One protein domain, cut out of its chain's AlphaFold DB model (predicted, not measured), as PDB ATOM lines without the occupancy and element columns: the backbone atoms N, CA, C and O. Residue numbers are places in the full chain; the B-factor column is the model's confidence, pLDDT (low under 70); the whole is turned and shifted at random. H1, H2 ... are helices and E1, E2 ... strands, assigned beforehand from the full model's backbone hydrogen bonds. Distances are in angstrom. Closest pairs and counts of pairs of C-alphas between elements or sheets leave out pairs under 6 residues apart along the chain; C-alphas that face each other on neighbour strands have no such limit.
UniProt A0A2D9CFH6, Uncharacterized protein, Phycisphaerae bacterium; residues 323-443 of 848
ATOM      1  N   ARG A 323      24.714 -31.431  10.889       78.44
ATOM      2  CA  ARG A 323      25.194 -32.493  11.776       78.44
ATOM      3  C   ARG A 323      26.691 -32.391  11.991       78.44
ATOM      4  O   ARG A 323      27.131 -32.595  13.110       78.44
ATOM      5  N   GLU A 324      27.442 -32.049  10.949       80.38
ATOM      6  CA  GLU A 324      28.889 -31.850  11.027       80.38
ATOM      7  C   GLU A 324      29.238 -30.652  11.922       80.38
ATOM      8  O   GLU A 324      30.037 -30.799  12.845       80.38
ATOM      9  N   ALA A 325      28.551 -29.519  11.739       81.94
ATOM     10  CA  ALA A 325      28.726 -28.326  12.570       81.94
ATOM     11  C   ALA A 325      28.436 -28.611  14.053       81.94
ATOM     12  O   ALA A 325      29.222 -28.282  14.940       81.94
ATOM     13  N   VAL A 326      27.297 -29.252  14.335       88.81
ATOM     14  CA  VAL A 326      26.889 -29.583  15.706       88.81
ATOM     15  C   VAL A 326      27.811 -30.641  16.316       88.81
ATOM     16  O   VAL A 326      28.146 -30.543  17.495       88.81
ATOM     17  N   ASP A 327      28.271 -31.627  15.540       88.75
ATOM     18  CA  ASP A 327      29.216 -32.643  16.013       88.75
ATOM     19  C   ASP A 327      30.563 -32.049  16.432       88.75
ATOM     20  O   ASP A 327      31.172 -32.556  17.376       88.75
ATOM     21  N   GLU A 328      31.029 -30.988  15.772       86.75
ATOM     22  CA  GLU A 328      32.261 -30.291  16.149       86.75
ATOM     23  C   GLU A 328      32.117 -29.574  17.497       86.75
ATOM     24  O   GLU A 328      32.953 -29.749  18.387       86.75
ATOM     25  N   VAL A 329      31.003 -28.867  17.714       90.69
ATOM     26  CA  VAL A 329      30.710 -28.221  19.008       90.69
ATOM     27  C   VAL A 329      30.544 -29.257  20.119       90.69
ATOM     28  O   VAL A 329      31.071 -29.089  21.218       90.69
ATOM     29  N   MET A 330      29.871 -30.375  19.832       89.12
ATOM     30  CA  MET A 330      29.694 -31.477  20.786       89.12
ATOM     31  C   MET A 330      31.019 -32.169  21.154       89.12
ATOM     32  O   MET A 330      31.101 -32.829  22.192       89.12
ATOM     33  N   GLN A 331      32.075 -32.023  20.346       89.50
ATOM     34  CA  GLN A 331      33.413 -32.531  20.664       89.50
ATOM     35  C   GLN A 331      34.204 -31.610  21.606       89.50
ATOM     36  O   GLN A 331      35.151 -32.087  22.246       89.50
ATOM     37  N   ASP A 332      33.815 -30.339  21.759       88.94
ATOM     38  CA  ASP A 332      34.428 -29.411  22.715       88.94
ATOM     39  C   ASP A 332      34.045 -29.781  24.158       88.94
ATOM     40  O   ASP A 332      33.031 -29.359  24.720       88.94
ATOM     41  N   GLN A 333      34.888 -30.611  24.777       85.81
ATOM     42  CA  GLN A 333      34.678 -31.143  26.125       85.81
ATOM     43  C   GLN A 333      34.484 -30.050  27.199       85.81
ATOM     44  O   GLN A 333      33.573 -30.200  28.019       85.81
ATOM     45  N   PRO A 334      35.286 -28.963  27.239       87.94
ATOM     46  CA  PRO A 334      35.018 -27.803  28.088       87.94
ATOM     47  C   PRO A 334      33.623 -27.191  27.924       87.94
ATOM     48  O   PRO A 334      32.951 -26.965  28.934       87.94
ATOM     49  N   TYR A 335      33.184 -26.932  26.688       88.88
ATOM     50  CA  TYR A 335      31.859 -26.371  26.418       88.88
ATOM     51  C   TYR A 335      30.754 -27.330  26.868       88.88
ATOM     52  O   TYR A 335      29.882 -26.947  27.652       88.88
ATOM     53  N   LEU A 336      30.840 -28.594  26.441       88.62
ATOM     54  CA  LEU A 336      29.844 -29.618  26.742       88.62
ATOM     55  C   LEU A 336      29.695 -29.827  28.253       88.62
ATOM     56  O   LEU A 336      28.579 -29.885  28.761       88.62
ATOM     57  N   SER A 337      30.809 -29.876  28.988       86.62
ATOM     58  CA  SER A 337      30.784 -30.026  30.449       86.62
ATOM     59  C   SER A 337      30.081 -28.845  31.126       86.62
ATOM     60  O   SER A 337      29.218 -29.049  31.977       86.62
ATOM     61  N   GLY A 338      30.397 -27.610  30.718       87.75
ATOM     62  CA  GLY A 338      29.757 -26.413  31.271       87.75
ATOM     63  C   GLY A 338      28.266 -26.317  30.932       87.75
ATOM     64  O   GLY A 338      27.464 -25.900  31.768       87.75
ATOM     65  N   ARG A 339      27.869 -26.740  29.725       90.31
ATOM     66  CA  ARG A 339      26.462 -26.771  29.310       90.31
ATOM     67  C   ARG A 339      25.678 -27.850  30.065       90.31
ATOM     68  O   ARG A 339      24.589 -27.551  30.545       90.31
ATOM     69  N   LYS A 340      26.249 -29.046  30.260       90.56
ATOM     70  CA  LYS A 340      25.656 -30.117  31.085       90.56
ATOM     71  C   LYS A 340      25.406 -29.654  32.522       90.56
ATOM     72  O   LYS A 340      24.327 -29.892  33.048       90.56
ATOM     73  N   GLU A 341      26.358 -28.955  33.145       88.94
ATOM     74  CA  GLU A 341      26.171 -28.393  34.494       88.94
ATOM     75  C   GLU A 341      25.004 -27.398  34.548       88.94
ATOM     76  O   GLU A 341      24.181 -27.456  35.462       88.94
ATOM     77  N   HIS A 342      24.896 -26.521  33.545       89.75
ATOM     78  CA  HIS A 342      23.787 -25.574  33.456       89.75
ATOM     79  C   HIS A 342      22.433 -26.272  33.288       89.75
ATOM     80  O   HIS A 342      21.466 -25.904  33.949       89.75
ATOM     81  N   GLU A 343      22.353 -27.291  32.433       89.75
ATOM     82  CA  GLU A 343      21.108 -28.036  32.236       89.75
ATOM     83  C   GLU A 343      20.724 -28.853  33.473       89.75
ATOM     84  O   GLU A 343      19.552 -28.910  33.837       89.75
ATOM     85  N   ILE A 344      21.697 -29.403  34.205       89.25
ATOM     86  CA  ILE A 344      21.436 -30.015  35.513       89.25
ATOM     87  C   ILE A 344      20.827 -28.986  36.470       89.25
ATOM     88  O   ILE A 344      19.832 -29.299  37.121       89.25
ATOM     89  N   ASP A 345      21.359 -27.760  36.532       88.81
ATOM     90  CA  ASP A 345      20.788 -26.687  37.356       88.81
ATOM     91  C   ASP A 345      19.328 -26.389  36.994       88.81
ATOM     92  O   ASP A 345      18.483 -26.296  37.885       88.81
ATOM     93  N   VAL A 346      19.007 -26.323  35.700       87.81
ATOM     94  CA  VAL A 346      17.627 -26.152  35.224       87.81
ATOM     95  C   VAL A 346      16.751 -27.331  35.654       87.81
ATOM     96  O   VAL A 346      15.653 -27.136  36.176       87.81
ATOM     97  N   LEU A 347      17.225 -28.568  35.497       89.19
ATOM     98  CA  LEU A 347      16.477 -29.770  35.870       89.19
ATOM     99  C   LEU A 347      16.232 -29.886  37.380       89.19
ATOM    100  O   LEU A 347      15.195 -30.428  37.777       89.19
ATOM    101  N   ARG A 348      17.137 -29.362  38.219       88.31
ATOM    102  CA  ARG A 348      16.956 -29.304  39.680       88.31
ATOM    103  C   ARG A 348      15.719 -28.486  40.058       88.31
ATOM    104  O   ARG A 348      14.995 -28.886  40.970       88.31
ATOM    105  N   ASP A 349      15.445 -27.392  39.349       88.00
ATOM    106  CA  ASP A 349      14.290 -26.527  39.624       88.00
ATOM    107  C   ASP A 349      12.947 -27.211  39.312       88.00
ATOM    108  O   ASP A 349      11.929 -26.867  39.913       88.00
ATOM    109  N   TYR A 350      12.949 -28.227  38.443       87.69
ATOM    110  CA  TYR A 350      11.762 -29.010  38.076       87.69
ATOM    111  C   TYR A 350      11.554 -30.277  38.917       87.69
ATOM    112  O   TYR A 350      10.590 -31.008  38.688       87.69
ATOM    113  N   LEU A 351      12.421 -30.566  39.894       88.19
ATOM    114  CA  LEU A 351      12.233 -31.705  40.803       88.19
ATOM    115  C   LEU A 351      10.869 -31.685  41.532       88.19
ATOM    116  O   LEU A 351      10.219 -32.735  41.554       88.19
ATOM    117  N   PRO A 352      10.367 -30.542  42.051       85.25
ATOM    118  CA  PRO A 352       9.044 -30.469  42.680       85.25
ATOM    119  C   PRO A 352       7.884 -30.896  41.777       85.25
ATOM    120  O   PRO A 352       6.905 -31.468  42.253       85.25
ATOM    121  N   ASP A 353       8.003 -30.648  40.471       83.62
ATOM    122  CA  ASP A 353       6.982 -31.001  39.482       83.62
ATOM    123  C   ASP A 353       7.006 -32.499  39.115       83.62
ATOM    124  O   ASP A 353       6.119 -32.981  38.412       83.62
ATOM    125  N   ALA A 354       8.016 -33.240  39.587       82.06
ATOM    126  CA  ALA A 354       8.237 -34.661  39.328       82.06
ATOM    127  C   ALA A 354       8.076 -35.533  40.591       82.06
ATOM    128  O   ALA A 354       8.724 -36.571  40.709       82.06
ATOM    129  N   ASP A 355       7.230 -35.096  41.529       85.31
ATOM    130  CA  ASP A 355       6.919 -35.774  42.799       85.31
ATOM    131  C   ASP A 355       8.096 -35.868  43.798       85.31
ATOM    132  O   ASP A 355       8.049 -36.646  44.754       85.31
ATOM    133  N   TYR A 356       9.136 -35.038  43.635       91.31
ATOM    134  CA  TYR A 356      10.185 -34.858  44.646       91.31
ATOM    135  C   TYR A 356       9.805 -33.733  45.601       91.31
ATOM    136  O   TYR A 356       9.349 -32.670  45.192       91.31
ATOM    137  N   GLN A 357      10.022 -33.940  46.892       90.12
ATOM    138  CA  GLN A 357       9.645 -32.994  47.941       90.12
ATOM    139  C   GLN A 357      10.835 -32.705  48.844       90.12
ATOM    140  O   GLN A 357      11.816 -33.458  48.875       90.12
ATOM    141  N   ARG A 358      10.765 -31.615  49.609       90.88
ATOM    142  CA  ARG A 358      11.715 -31.407  50.705       90.88
ATOM    143  C   ARG A 358      11.301 -32.293  51.882       90.88
ATOM    144  O   ARG A 358      10.116 -32.344  52.204       90.88
ATOM    145  N   PRO A 359      12.237 -32.943  52.593       89.69
ATOM    146  CA  PRO A 359      11.888 -33.748  53.766       89.69
ATOM    147  C   PRO A 359      11.081 -32.991  54.834       89.69
ATOM    148  O   PRO A 359      10.249 -33.591  55.507       89.69
ATOM    149  N   ASP A 360      11.270 -31.673  54.953       88.00
ATOM    150  CA  ASP A 360      10.517 -30.803  55.871       88.00
ATOM    151  C   ASP A 360       9.032 -30.618  55.498       88.00
ATOM    152  O   ASP A 360       8.246 -30.126  56.310       88.00
ATOM    153  N   GLU A 361       8.637 -31.002  54.285       88.25
ATOM    154  CA  GLU A 361       7.250 -30.958  53.811       88.25
ATOM    155  C   GLU A 361       6.468 -32.224  54.205       88.25
ATOM    156  O   GLU A 361       5.233 -32.225  54.178       88.25
ATOM    157  N   LEU A 362       7.164 -33.283  54.639       87.81
ATOM    158  CA  LEU A 362       6.559 -34.505  55.167       87.81
ATOM    159  C   LEU A 362       6.157 -34.340  56.642       87.81
ATOM    160  O   LEU A 362       6.790 -33.625  57.417       87.81
ATOM    161  N   SER A 363       5.097 -35.037  57.067       88.88
ATOM    162  CA  SER A 363       4.646 -34.972  58.462       88.88
ATOM    163  C   SER A 363       5.622 -35.669  59.417       88.88
ATOM    164  O   SER A 363       6.169 -36.724  59.100       88.88
ATOM    165  N   ASP A 364       5.777 -35.123  60.628       87.19
ATOM    166  CA  ASP A 364       6.642 -35.688  61.678       87.19
ATOM    167  C   ASP A 364       6.347 -37.175  61.946       87.19
ATOM    168  O   ASP A 364       7.265 -37.981  62.066       87.19
ATOM    169  N   GLU A 365       5.065 -37.562  61.967       89.25
ATOM    170  CA  GLU A 365       4.635 -38.955  62.164       89.25
ATOM    171  C   GLU A 365       5.092 -39.875  61.017       89.25
ATOM    172  O   GLU A 365       5.458 -41.031  61.243       89.25
ATOM    173  N   TYR A 366       5.096 -39.372  59.778       88.00
ATOM    174  CA  TYR A 366       5.543 -40.134  58.615       88.00
ATOM    175  C   TYR A 366       7.074 -40.238  58.565       88.00
ATOM    176  O   TYR A 366       7.598 -41.331  58.343       88.00
ATOM    177  N   LEU A 367       7.793 -39.156  58.883       87.38
ATOM    178  CA  LEU A 367       9.255 -39.160  58.997       87.38
ATOM    179  C   LEU A 367       9.755 -40.087  60.114       87.38
ATOM    180  O   LEU A 367      10.726 -40.808  59.906       87.38
ATOM    181  N   GLU A 368       9.095 -40.126  61.279       89.06
ATOM    182  CA  GLU A 368       9.440 -41.064  62.362       89.06
ATOM    183  C   GLU A 368       9.302 -42.524  61.912       89.06
ATOM    184  O   GLU A 368      10.145 -43.366  62.235       89.06
ATOM    185  N   LYS A 369       8.261 -42.826  61.128       88.44
ATOM    186  CA  LYS A 369       8.048 -44.161  60.566       88.44
ATOM    187  C   LYS A 369       9.137 -44.531  59.554       88.44
ATOM    188  O   LYS A 369       9.650 -45.647  59.620       88.44
ATOM    189  N   LEU A 370       9.487 -43.615  58.650       87.75
ATOM    190  CA  LEU A 370      10.544 -43.821  57.654       87.75
ATOM    191  C   LEU A 370      11.923 -43.952  58.313       87.75
ATOM    192  O   LEU A 370      12.672 -44.859  57.970       87.75
ATOM    193  N   ALA A 371      12.225 -43.151  59.340       86.81
ATOM    194  CA  ALA A 371      13.483 -43.238  60.082       86.81
ATOM    195  C   ALA A 371      13.685 -44.621  60.725       86.81
ATOM    196  O   ALA A 371      14.782 -45.176  60.680       86.81
ATOM    197  N   VAL A 372      12.622 -45.220  61.278       88.56
ATOM    198  CA  VAL A 372      12.675 -46.590  61.817       88.56
ATOM    199  C   VAL A 372      12.881 -47.629  60.712       88.56
ATOM    200  O   VAL A 372      13.606 -48.600  60.937       88.56
ATOM    201  N   LEU A 373      12.250 -47.443  59.549       85.19
ATOM    202  CA  LEU A 373      12.343 -48.363  58.413       85.19
ATOM    203  C   LEU A 373      13.757 -48.380  57.813       85.19
ATOM    204  O   LEU A 373      14.331 -49.452  57.640       85.19
ATOM    205  N   GLU A 374      14.328 -47.196  57.600       82.25
ATOM    206  CA  GLU A 374      15.670 -46.989  57.040       82.25
ATOM    207  C   GLU A 374      16.792 -47.191  58.076       82.25
ATOM    208  O   GLU A 374      17.978 -47.195  57.748       82.25
ATOM    209  N   GLY A 375      16.441 -47.372  59.356       86.38
ATOM    210  CA  GLY A 375      17.409 -47.552  60.438       86.38
ATOM    211  C   GLY A 375      18.226 -46.292  60.756       86.38
ATOM    212  O   GLY A 375      19.371 -46.407  61.193       86.38
ATOM    213  N   THR A 376      17.640 -45.108  60.560       89.19
ATOM    214  CA  THR A 376      18.257 -43.791  60.791       89.19
ATOM    215  C   THR A 376      17.448 -42.936  61.789       89.19
ATOM    216  O   THR A 376      16.606 -43.450  62.531       89.19
ATOM    217  N   THR A 377      17.728 -41.634  61.890       89.94
ATOM    218  CA  THR A 377      16.987 -40.667  62.715       89.94
ATOM    219  C   THR A 377      16.224 -39.663  61.852       89.94
ATOM    220  O   THR A 377      16.601 -39.376  60.721       89.94
ATOM    221  N   VAL A 378      15.156 -39.079  62.404       86.81
ATOM    222  CA  VAL A 378      14.387 -38.017  61.724       86.81
ATOM    223  C   VAL A 378      15.270 -36.815  61.376       86.81
ATOM    224  O   VAL A 378      15.122 -36.245  60.300       86.81
ATOM    225  N   ASP A 379      16.216 -36.460  62.250       88.50
ATOM    226  CA  ASP A 379      17.163 -35.366  62.001       88.50
ATOM    227  C   ASP A 379      18.089 -35.658  60.806       88.50
ATOM    228  O   ASP A 379      18.427 -34.741  60.062       88.50
ATOM    229  N   ASP A 380      18.481 -36.920  60.597       87.94
ATOM    230  CA  ASP A 380      19.282 -37.333  59.437       87.94
ATOM    231  C   ASP A 380      18.464 -37.280  58.140       87.94
ATOM    232  O   ASP A 380      18.960 -36.779  57.132       87.94
ATOM    233  N   LEU A 381      17.190 -37.696  58.176       88.94
ATOM    234  CA  LEU A 381      16.275 -37.578  57.033       88.94
ATOM    235  C   LEU A 381      15.978 -36.117  56.665       88.94
ATOM    236  O   LEU A 381      15.934 -35.785  55.486       88.94
ATOM    237  N   ARG A 382      15.824 -35.228  57.654       88.44
ATOM    238  CA  ARG A 382      15.666 -33.778  57.423       88.44
ATOM    239  C   ARG A 382      16.932 -33.094  56.916       88.44
ATOM    240  O   ARG A 382      16.852 -32.033  56.314       88.44
ATOM    241  N   GLY A 383      18.098 -33.694  57.148       86.62
ATOM    242  CA  GLY A 383      19.372 -33.227  56.602       86.62
ATOM    243  C   GLY A 383      19.582 -33.555  55.119       86.62
ATOM    244  O   GLY A 383      20.653 -33.253  54.586       86.62
ATOM    245  N   LYS A 384      18.611 -34.208  54.469       91.75
ATOM    246  CA  LYS A 384      18.624 -34.544  53.041       91.75
ATOM    247  C   LYS A 384      17.991 -33.421  52.230       91.75
ATOM    248  O   LYS A 384      17.066 -32.757  52.693       91.75
ATOM    249  N   ASP A 385      18.476 -33.232  51.010       90.88
ATOM    250  CA  ASP A 385      17.970 -32.174  50.144       90.88
ATOM    251  C   ASP A 385      16.599 -32.546  49.573       90.88
ATOM    252  O   ASP A 385      15.715 -31.691  49.512       90.88
ATOM    253  N   TRP A 386      16.400 -33.806  49.184       93.31
ATOM    254  CA  TRP A 386      15.177 -34.250  48.514       93.31
ATOM    255  C   TRP A 386      14.714 -35.619  48.997       93.31
ATOM    256  O   TRP A 386      15.519 -36.462  49.396       93.31
ATOM    257  N   VAL A 387      13.408 -35.844  48.909       92.19
ATOM    258  CA  VAL A 387      12.772 -37.149  49.070       92.19
ATOM    259  C   VAL A 387      11.823 -37.396  47.901       92.19
ATOM    260  O   VAL A 387      11.035 -36.523  47.547       92.19
ATOM    261  N   TYR A 388      11.911 -38.577  47.303       91.75
ATOM    262  CA  TYR A 388      10.944 -39.082  46.333       91.75
ATOM    263  C   TYR A 388      10.062 -40.112  47.027       91.75
ATOM    264  O   TYR A 388      10.588 -41.010  47.682       91.75
ATOM    265  N   VAL A 389       8.741 -39.982  46.909       86.75
ATOM    266  CA  VAL A 389       7.794 -40.954  47.467       86.75
ATOM    267  C   VAL A 389       7.001 -41.556  46.322       86.75
ATOM    268  O   VAL A 389       6.296 -40.840  45.613       86.75
ATOM    269  N   ASP A 390       7.122 -42.866  46.137       83.50
ATOM    270  CA  ASP A 390       6.437 -43.564  45.056       83.50
ATOM    271  C   ASP A 390       4.930 -43.751  45.345       83.50
ATOM    272  O   ASP A 390       4.421 -43.481  46.438       83.50
ATOM    273  N   GLU A 391       4.184 -44.263  44.362       80.88
ATOM    274  CA  GLU A 391       2.741 -44.521  44.503       80.88
ATOM    275  C   GLU A 391       2.398 -45.554  45.600       80.88
ATOM    276  O   GLU A 391       1.254 -45.615  46.062       80.88
ATOM    277  N   ASN A 392       3.368 -46.370  46.027       80.75
ATOM    278  CA  ASN A 392       3.213 -47.369  47.085       80.75
ATOM    279  C   ASN A 392       3.505 -46.794  48.483       80.75
ATOM    280  O   ASN A 392       3.190 -47.441  49.489       80.75
ATOM    281  N   GLY A 393       4.023 -45.566  48.551       75.56
ATOM    282  CA  GLY A 393       4.402 -44.878  49.780       75.56
ATOM    283  C   GLY A 393       5.795 -45.246  50.288       75.56
ATOM    284  O   GLY A 393       6.072 -44.990  51.469       75.56
ATOM    285  N   ASP A 394       6.630 -45.843  49.435       82.44
ATOM    286  CA  ASP A 394       8.050 -46.081  49.686       82.44
ATOM    287  C   ASP A 394       8.830 -44.797  49.367       82.44
ATOM    288  O   ASP A 394       8.545 -44.114  48.384       82.44
ATOM    289  N   ALA A 395       9.773 -44.430  50.238       86.88
ATOM    290  CA  ALA A 395      10.456 -43.141  50.181       86.88
ATOM    291  C   ALA A 395      11.967 -43.308  49.992       86.88
ATOM    292  O   ALA A 395      12.619 -43.987  50.783       86.88
ATOM    293  N   GLU A 396      12.523 -42.628  48.992       90.06
ATOM    294  CA  GLU A 396      13.959 -42.574  48.714       90.06
ATOM    295  C   GLU A 396      14.498 -41.171  48.994       90.06
ATOM    296  O   GLU A 396      13.949 -40.176  48.521       90.06
ATOM    297  N   PHE A 397      15.570 -41.084  49.782       91.19
ATOM    298  CA  PHE A 397      16.147 -39.815  50.225       91.19
ATOM    299  C   PHE A 397      17.490 -39.539  49.549       91.19
ATOM    300  O   PHE A 397      18.374 -40.397  49.534       91.19
ATOM    301  N   PHE A 398      17.680 -38.302  49.091       93.06
ATOM    302  CA  PHE A 398      18.858 -37.864  48.341       93.06
ATOM    303  C   PHE A 398      19.608 -36.779  49.105       93.06
ATOM    304  O   PHE A 398      19.019 -35.790  49.552       93.06
ATOM    305  N   GLN A 399      20.919 -36.961  49.275       89.94
ATOM    306  CA  GLN A 399      21.725 -36.011  50.038       89.94
ATOM    307  C   GLN A 399      21.907 -34.698  49.278       89.94
ATOM    308  O   GLN A 399      21.996 -33.653  49.919       89.94
ATOM    309  N   TYR A 400      21.954 -34.771  47.947       89.06
ATOM    310  CA  TYR A 400      22.183 -33.639  47.059       89.06
ATOM    311  C   TYR A 400      21.195 -33.648  45.894       89.06
ATOM    312  O   TYR A 400      20.769 -34.709  45.434       89.06
ATOM    313  N   SER A 401      20.874 -32.463  45.372       87.69
ATOM    314  CA  SER A 401      19.987 -32.316  44.210       87.69
ATOM    315  C   SER A 401      20.450 -33.112  42.982       87.69
ATOM    316  O   SER A 401      19.608 -33.650  42.276       87.69
ATOM    317  N   ASP A 402      21.757 -33.267  42.757       86.06
ATOM    318  CA  ASP A 402      22.290 -34.031  41.612       86.06
ATOM    319  C   ASP A 402      21.943 -35.511  41.658       86.06
ATOM    320  O   ASP A 402      21.672 -36.122  40.628       86.06
ATOM    321  N   GLU A 403      21.907 -36.085  42.859       89.75
ATOM    322  CA  GLU A 403      21.531 -37.482  43.055       89.75
ATOM    323  C   GLU A 403      20.040 -37.679  42.758       89.75
ATOM    324  O   GLU A 403      19.666 -38.664  42.125       89.75
ATOM    325  N   ALA A 404      19.200 -36.713  43.152       89.62
ATOM    326  CA  ALA A 404      17.768 -36.721  42.864       89.62
ATOM    327  C   ALA A 404      17.479 -36.532  41.363       89.62
ATOM    328  O   ALA A 404      16.649 -37.247  40.800       89.62
ATOM    329  N   VAL A 405      18.198 -35.621  40.692       91.12
ATOM    330  CA  VAL A 405      18.100 -35.450  39.232       91.12
ATOM    331  C   VAL A 405      18.553 -36.726  38.527       91.12
ATOM    332  O   VAL A 405      17.808 -37.255  37.710       91.12
ATOM    333  N   ALA A 406      19.707 -37.295  38.882       90.25
ATOM    334  CA  ALA A 406      20.167 -38.554  38.295       90.25
ATOM    335  C   ALA A 406      19.164 -39.697  38.519       90.25
ATOM    336  O   ALA A 406      18.889 -40.464  37.597       90.25
ATOM    337  N   HIS A 407      18.569 -39.793  39.710       92.44
ATOM    338  CA  HIS A 407      17.541 -40.787  40.012       92.44
ATOM    339  C   HIS A 407      16.312 -40.651  39.102       92.44
ATOM    340  O   HIS A 407      15.856 -41.652  38.546       92.44
ATOM    341  N   ARG A 408      15.829 -39.424  38.860       88.75
ATOM    342  CA  ARG A 408      14.682 -39.151  37.973       88.75
ATOM    343  C   ARG A 408      14.858 -39.728  36.567       88.75
ATOM    344  O   ARG A 408      13.889 -40.207  35.985       88.75
ATOM    345  N   TYR A 409      16.080 -39.713  36.044       88.94
ATOM    346  CA  TYR A 409      16.401 -40.235  34.712       88.94
ATOM    347  C   TYR A 409      16.852 -41.708  34.733       88.94
ATOM    348  O   TYR A 409      17.161 -42.300  33.701       88.94
ATOM    349  N   GLY A 410      16.812 -42.362  35.898       86.94
ATOM    350  CA  GLY A 410      17.144 -43.777  36.060       86.94
ATOM    351  C   GLY A 410      18.637 -44.059  36.244       86.94
ATOM    352  O   GLY A 410      19.078 -45.170  35.949       86.94
ATOM    353  N   GLY A 411      19.398 -43.076  36.726       89.25
ATOM    354  CA  GLY A 411      20.821 -43.163  37.053       89.25
ATOM    355  C   GLY A 411      21.672 -42.121  36.324       89.25
ATOM    356  O   GLY A 411      21.241 -41.526  35.340       89.25
ATOM    357  N   ALA A 412      22.906 -41.927  36.799       86.31
ATOM    358  CA  ALA A 412      23.831 -40.928  36.258       86.31
ATOM    359  C   ALA A 412      24.156 -41.147  34.769       86.31
ATOM    360  O   ALA A 412      24.175 -40.183  34.017       86.31
ATOM    361  N   ASP A 413      24.330 -42.400  34.334       86.56
ATOM    362  CA  ASP A 413      24.647 -42.719  32.933       86.56
ATOM    363  C   ASP A 413      23.502 -42.326  31.985       86.56
ATOM    364  O   ASP A 413      23.734 -41.768  30.919       86.56
ATOM    365  N   ARG A 414      22.247 -42.565  32.394       87.00
ATOM    366  CA  ARG A 414      21.073 -42.168  31.601       87.00
ATOM    367  C   ARG A 414      20.857 -40.664  31.606       87.00
ATOM    368  O   ARG A 414      20.461 -40.116  30.589       87.00
ATOM    369  N   LEU A 415      21.106 -40.008  32.739       90.69
ATOM    370  CA  LEU A 415      21.078 -38.552  32.800       90.69
ATOM    371  C   LEU A 415      22.102 -37.955  31.826       90.69
ATOM    372  O   LEU A 415      21.773 -37.012  31.120       90.69
ATOM    373  N   ASP A 416      23.311 -38.511  31.758       89.25
ATOM    374  CA  ASP A 416      24.354 -38.024  30.854       89.25
ATOM    375  C   ASP A 416      23.964 -38.178  29.373       89.25
ATOM    376  O   ASP A 416      24.104 -37.226  28.608       89.25
ATOM    377  N   GLU A 417      23.393 -39.330  28.991       88.31
ATOM    378  CA  GLU A 417      22.856 -39.566  27.639       88.31
ATOM    379  C   GLU A 417      21.741 -38.567  27.278       88.31
ATOM    380  O   GLU A 417      21.750 -37.986  26.193       88.31
ATOM    381  N   GLU A 418      20.795 -38.332  28.188       89.88
ATOM    382  CA  GLU A 418      19.676 -37.404  27.968       89.88
ATOM    383  C   GLU A 418      20.146 -35.946  27.875       89.88
ATOM    384  O   GLU A 418      19.655 -35.188  27.039       89.88
ATOM    385  N   LEU A 419      21.141 -35.547  28.674       91.75
ATOM    386  CA  LEU A 419      21.736 -34.213  28.590       91.75
ATOM    387  C   LEU A 419      22.443 -33.989  27.247       91.75
ATOM    388  O   LEU A 419      22.328 -32.907  26.677       91.75
ATOM    389  N   GLU A 420      23.150 -34.988  26.712       90.88
ATOM    390  CA  GLU A 420      23.764 -34.877  25.381       90.88
ATOM    391  C   GLU A 420      22.731 -34.736  24.264       90.88
ATOM    392  O   GLU A 420      22.972 -33.996  23.310       90.88
ATOM    393  N   ILE A 421      21.582 -35.408  24.387       90.81
ATOM    394  CA  ILE A 421      20.472 -35.276  23.437       90.81
ATOM    395  C   ILE A 421      19.899 -33.857  23.489       90.81
ATOM    396  O   ILE A 421      19.810 -33.215  22.447       90.81
ATOM    397  N   ILE A 422      19.581 -33.347  24.683       90.00
ATOM    398  CA  ILE A 422      19.015 -31.998  24.866       90.00
ATOM    399  C   ILE A 422      19.959 -30.930  24.303       90.00
ATOM    400  O   ILE A 422      19.544 -30.076  23.527       90.00
ATOM    401  N   ILE A 423      21.249 -31.001  24.645       93.50
ATOM    402  CA  ILE A 423      22.243 -30.020  24.189       93.50
ATOM    403  C   ILE A 423      22.401 -30.068  22.668       93.50
ATOM    404  O   ILE A 423      22.525 -29.028  22.024       93.50
ATOM    405  N   ARG A 424      22.385 -31.265  22.078       92.88
ATOM    406  CA  ARG A 424      22.437 -31.426  20.627       92.88
ATOM    407  C   ARG A 424      21.204 -30.834  19.947       92.88
ATOM    408  O   ARG A 424      21.370 -30.130  18.961       92.88
ATOM    409  N   GLU A 425      20.003 -31.106  20.453       91.50
ATOM    410  CA  GLU A 425      18.759 -30.553  19.899       91.50
ATOM    411  C   GLU A 425      18.754 -29.016  19.954       91.50
ATOM    412  O   GLU A 425      18.425 -28.376  18.955       91.50
ATOM    413  N   ASP A 426      19.215 -28.425  21.062       91.88
ATOM    414  CA  ASP A 426      19.383 -26.973  21.207       91.88
ATOM    415  C   ASP A 426      20.359 -26.396  20.166       91.88
ATOM    416  O   ASP A 426      20.076 -25.377  19.534       91.88
ATOM    417  N   LEU A 427      21.515 -27.043  19.971       93.19
ATOM    418  CA  LEU A 427      22.522 -26.622  18.993       93.19
ATOM    419  C   LEU A 427      22.014 -26.759  17.552       93.19
ATOM    420  O   LEU A 427      22.267 -25.886  16.722       93.19
ATOM    421  N   GLU A 428      21.279 -27.831  17.249       90.62
ATOM    422  CA  GLU A 428      20.622 -28.015  15.952       90.62
ATOM    423  C   GLU A 428      19.572 -26.919  15.706       90.62
ATOM    424  O   GLU A 428      19.486 -26.381  14.599       90.62
ATOM    425  N   GLU A 429      18.787 -26.538  16.717       89.69
ATOM    426  CA  GLU A 429      17.835 -25.428  16.615       89.69
ATOM    427  C   GLU A 429      18.551 -24.080  16.416       89.69
ATOM    428  O   GLU A 429      18.143 -23.281  15.566       89.69
ATOM    429  N   GLU A 430      19.642 -23.830  17.140       87.62
ATOM    430  CA  GLU A 430      20.455 -22.619  17.006       87.62
ATOM    431  C   GLU A 430      21.054 -22.489  15.597       87.62
ATOM    432  O   GLU A 430      20.914 -21.436  14.966       87.62
ATOM    433  N   PHE A 431      21.631 -23.575  15.068       85.19
ATOM    434  CA  PHE A 431      22.141 -23.627  13.699       85.19
ATOM    435  C   PHE A 431      21.030 -23.372  12.675       85.19
ATOM    436  O   PHE A 431      21.213 -22.584  11.754       85.19
ATOM    437  N   ASN A 432      19.860 -24.002  12.824       81.38
ATOM    438  CA  ASN A 432      18.745 -23.821  11.886       81.38
ATOM    439  C   ASN A 432      18.170 -22.395  11.895       81.38
ATOM    440  O   ASN A 432      17.621 -21.951  10.883       81.38
ATOM    441  N   ASN A 433      18.274 -21.687  13.021       81.31
ATOM    442  CA  ASN A 433      17.766 -20.327  13.167       81.31
ATOM    443  C   ASN A 433      18.683 -19.277  12.519       81.31
ATOM    444  O   ASN A 433      18.179 -18.391  11.823       81.31
ATOM    445  N   ASP A 434      19.999 -19.360  12.734       77.50
ATOM    446  CA  ASP A 434      20.989 -18.449  12.139       77.50
ATOM    447  C   ASP A 434      22.342 -19.164  11.953       77.50
ATOM    448  O   ASP A 434      23.239 -19.045  12.798       77.50
ATOM    449  N   PRO A 435      22.518 -19.914  10.845       71.12
ATOM    450  CA  PRO A 435      23.756 -20.644  10.603       71.12
ATOM    451  C   PRO A 435      24.992 -19.725  10.598       71.12
ATOM    452  O   PRO A 435      25.995 -20.074  11.216       71.12
ATOM    453  N   PRO A 436      24.972 -18.530   9.965       66.75
ATOM    454  CA  PRO A 436      26.102 -17.611  10.023       66.75
ATOM    455  C   PRO A 436      26.558 -17.219  11.433       66.75
ATOM    456  O   PRO A 436      27.771 -17.200  11.657       66.75
ATOM    457  N   ASP A 437      25.632 -16.895  12.342       76.00
ATOM    458  CA  ASP A 437      25.954 -16.509  13.725       76.00
ATOM    459  C   ASP A 437      26.432 -17.703  14.556       76.00
ATOM    460  O   ASP A 437      27.419 -17.578  15.281       76.00
ATOM    461  N   PHE A 438      25.805 -18.873  14.388       82.56
ATOM    462  CA  PHE A 438      26.218 -20.123  15.036       82.56
ATOM    463  C   PHE A 438      27.704 -20.415  14.789       82.56
ATOM    464  O   PHE A 438      28.485 -20.612  15.720       82.56
ATOM    465  N   MET A 439      28.120 -20.340  13.524       76.50
ATOM    466  CA  MET A 439      29.501 -20.586  13.104       76.50
ATOM    467  C   MET A 439      30.496 -19.614  13.750       76.50
ATOM    468  O   MET A 439      31.569 -20.016  14.192       76.50
ATOM    469  N   VAL A 440      30.137 -18.329  13.844       73.88
ATOM    470  CA  VAL A 440      30.976 -17.302  14.485       73.88
ATOM    471  C   VAL A 440      31.052 -17.523  15.992       73.88
ATOM    472  O   VAL A 440      32.126 -17.410  16.585       73.88
ATOM    473  N   ARG A 441      29.919 -17.842  16.618       78.94
ATOM    474  CA  ARG A 441      29.802 -18.034  18.063       78.94
ATOM    475  C   ARG A 441      30.645 -19.203  18.554       78.94
ATOM    476  O   ARG A 441      31.301 -19.074  19.585       78.94
ATOM    477  N   TYR A 442      30.647 -20.300  17.803       85.00
ATOM    478  CA  TYR A 442      31.372 -21.519  18.154       85.00
ATOM    479  C   TYR A 442      32.726 -21.661  17.446       85.00
ATOM    480  O   TYR A 442      33.420 -22.644  17.666       85.00
ATOM    481  N   SER A 443      33.148 -20.649  16.675       80.94
ATOM    482  CA  SER A 443      34.439 -20.627  15.966       80.94
ATOM    483  C   SER A 443      34.653 -21.833  15.042       80.94
ATOM    484  O   SER A 443      35.753 -22.374  14.987       80.94
TER     485      SER A 443
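Overview. This is residues 323 to 443 of the 848 residues of an uncharacterized protein of Phycisphaerae bacterium (UniProt A0A2D9CFH6). The domain is a long, loose rod: two long helices, H2 and H7, cross as an X in one half, with H1 and H8 at the end of that half, and the small strand hairpin E1 and E2 lies in the other half, with H4 and H5 beyond it at the far end. H6 lies between the X and the hairpin, and the chain runs out along the rod to H4 and folds back. The printed part has 121 residues, in the order H1 H2 H3 H4 H5 E1 E2 H6 H7 H8, and is mostly helix; the sheet E1 - E2 is antiparallel. The radius of gyration of the C-alphas is 19.3 A, and the spans are 60 by 22 by 19 A.

Arrangement. E1, residues 386 to 389, and E2, residues 395 to 398, form a hairpin, antiparallel at 161 degrees, with N 388 and O 396 2.9 A apart and N 396 and O 388 2.8 A apart, within hydrogen-bond range. Residues 356 to 357 pair antiparallel with residues 387 to 388 of E1. The closest C-alphas of E1 and H6, residues 401 to 408, are Trp 386 and Ala 404, 6.7 A apart. H4, residues 364 to 374, touches H5, residues 378 to 382, closest at C-alphas 371 and 378, 5.5 A. H2, residues 333 to 349, touches H6 about perpendicular at 83 degrees, with residues 344 to 348 alone, closest at C-alphas 348 and 401, 6.2 A. H3, residues 351 to 354, only just touches H6, with 3 pairs of C-alphas within 8 A, the closest 351 and 405, 7.1 A. The hub is H7, residues 412 to 433, which touches H2 about perpendicular at 76 degrees, closest at C-alphas 340 and 419, 6.2 A. H7 also touches H1, residues 323 to 331, at a steep tilt of 47 degrees, opposite ways, closest at C-alphas 326 and 427, 6.2 A. H8, residues 435 to 442, only just touches H7, only at the corner, with 3 pairs within 8 A, closest at C-alphas 431 and 438, 5.5 A. Every O i to N i+4 pair is within range in H1, H4, H5, H6, H7 and H8, and 12 of 13 in H2; H3 is too short for one.

Along the chain. H1 begins at C-alpha 323 (25.194, -32.493, 11.776). H2 is 24.9 A long, H4 15.2 A and H7 31.5 A; E1 is 10.0 A and E2 10.1 A. H8 ends at C-alpha 442 (31.372, -21.519, 18.154).

Size, cuts and confidence. The C-alphas farthest apart, Val 372 and Pro 436, are 60.8 A apart. The printed part has no cut, and no link is long. Mean pLDDT of the printed part is 87.2, and residue 436 is under 70.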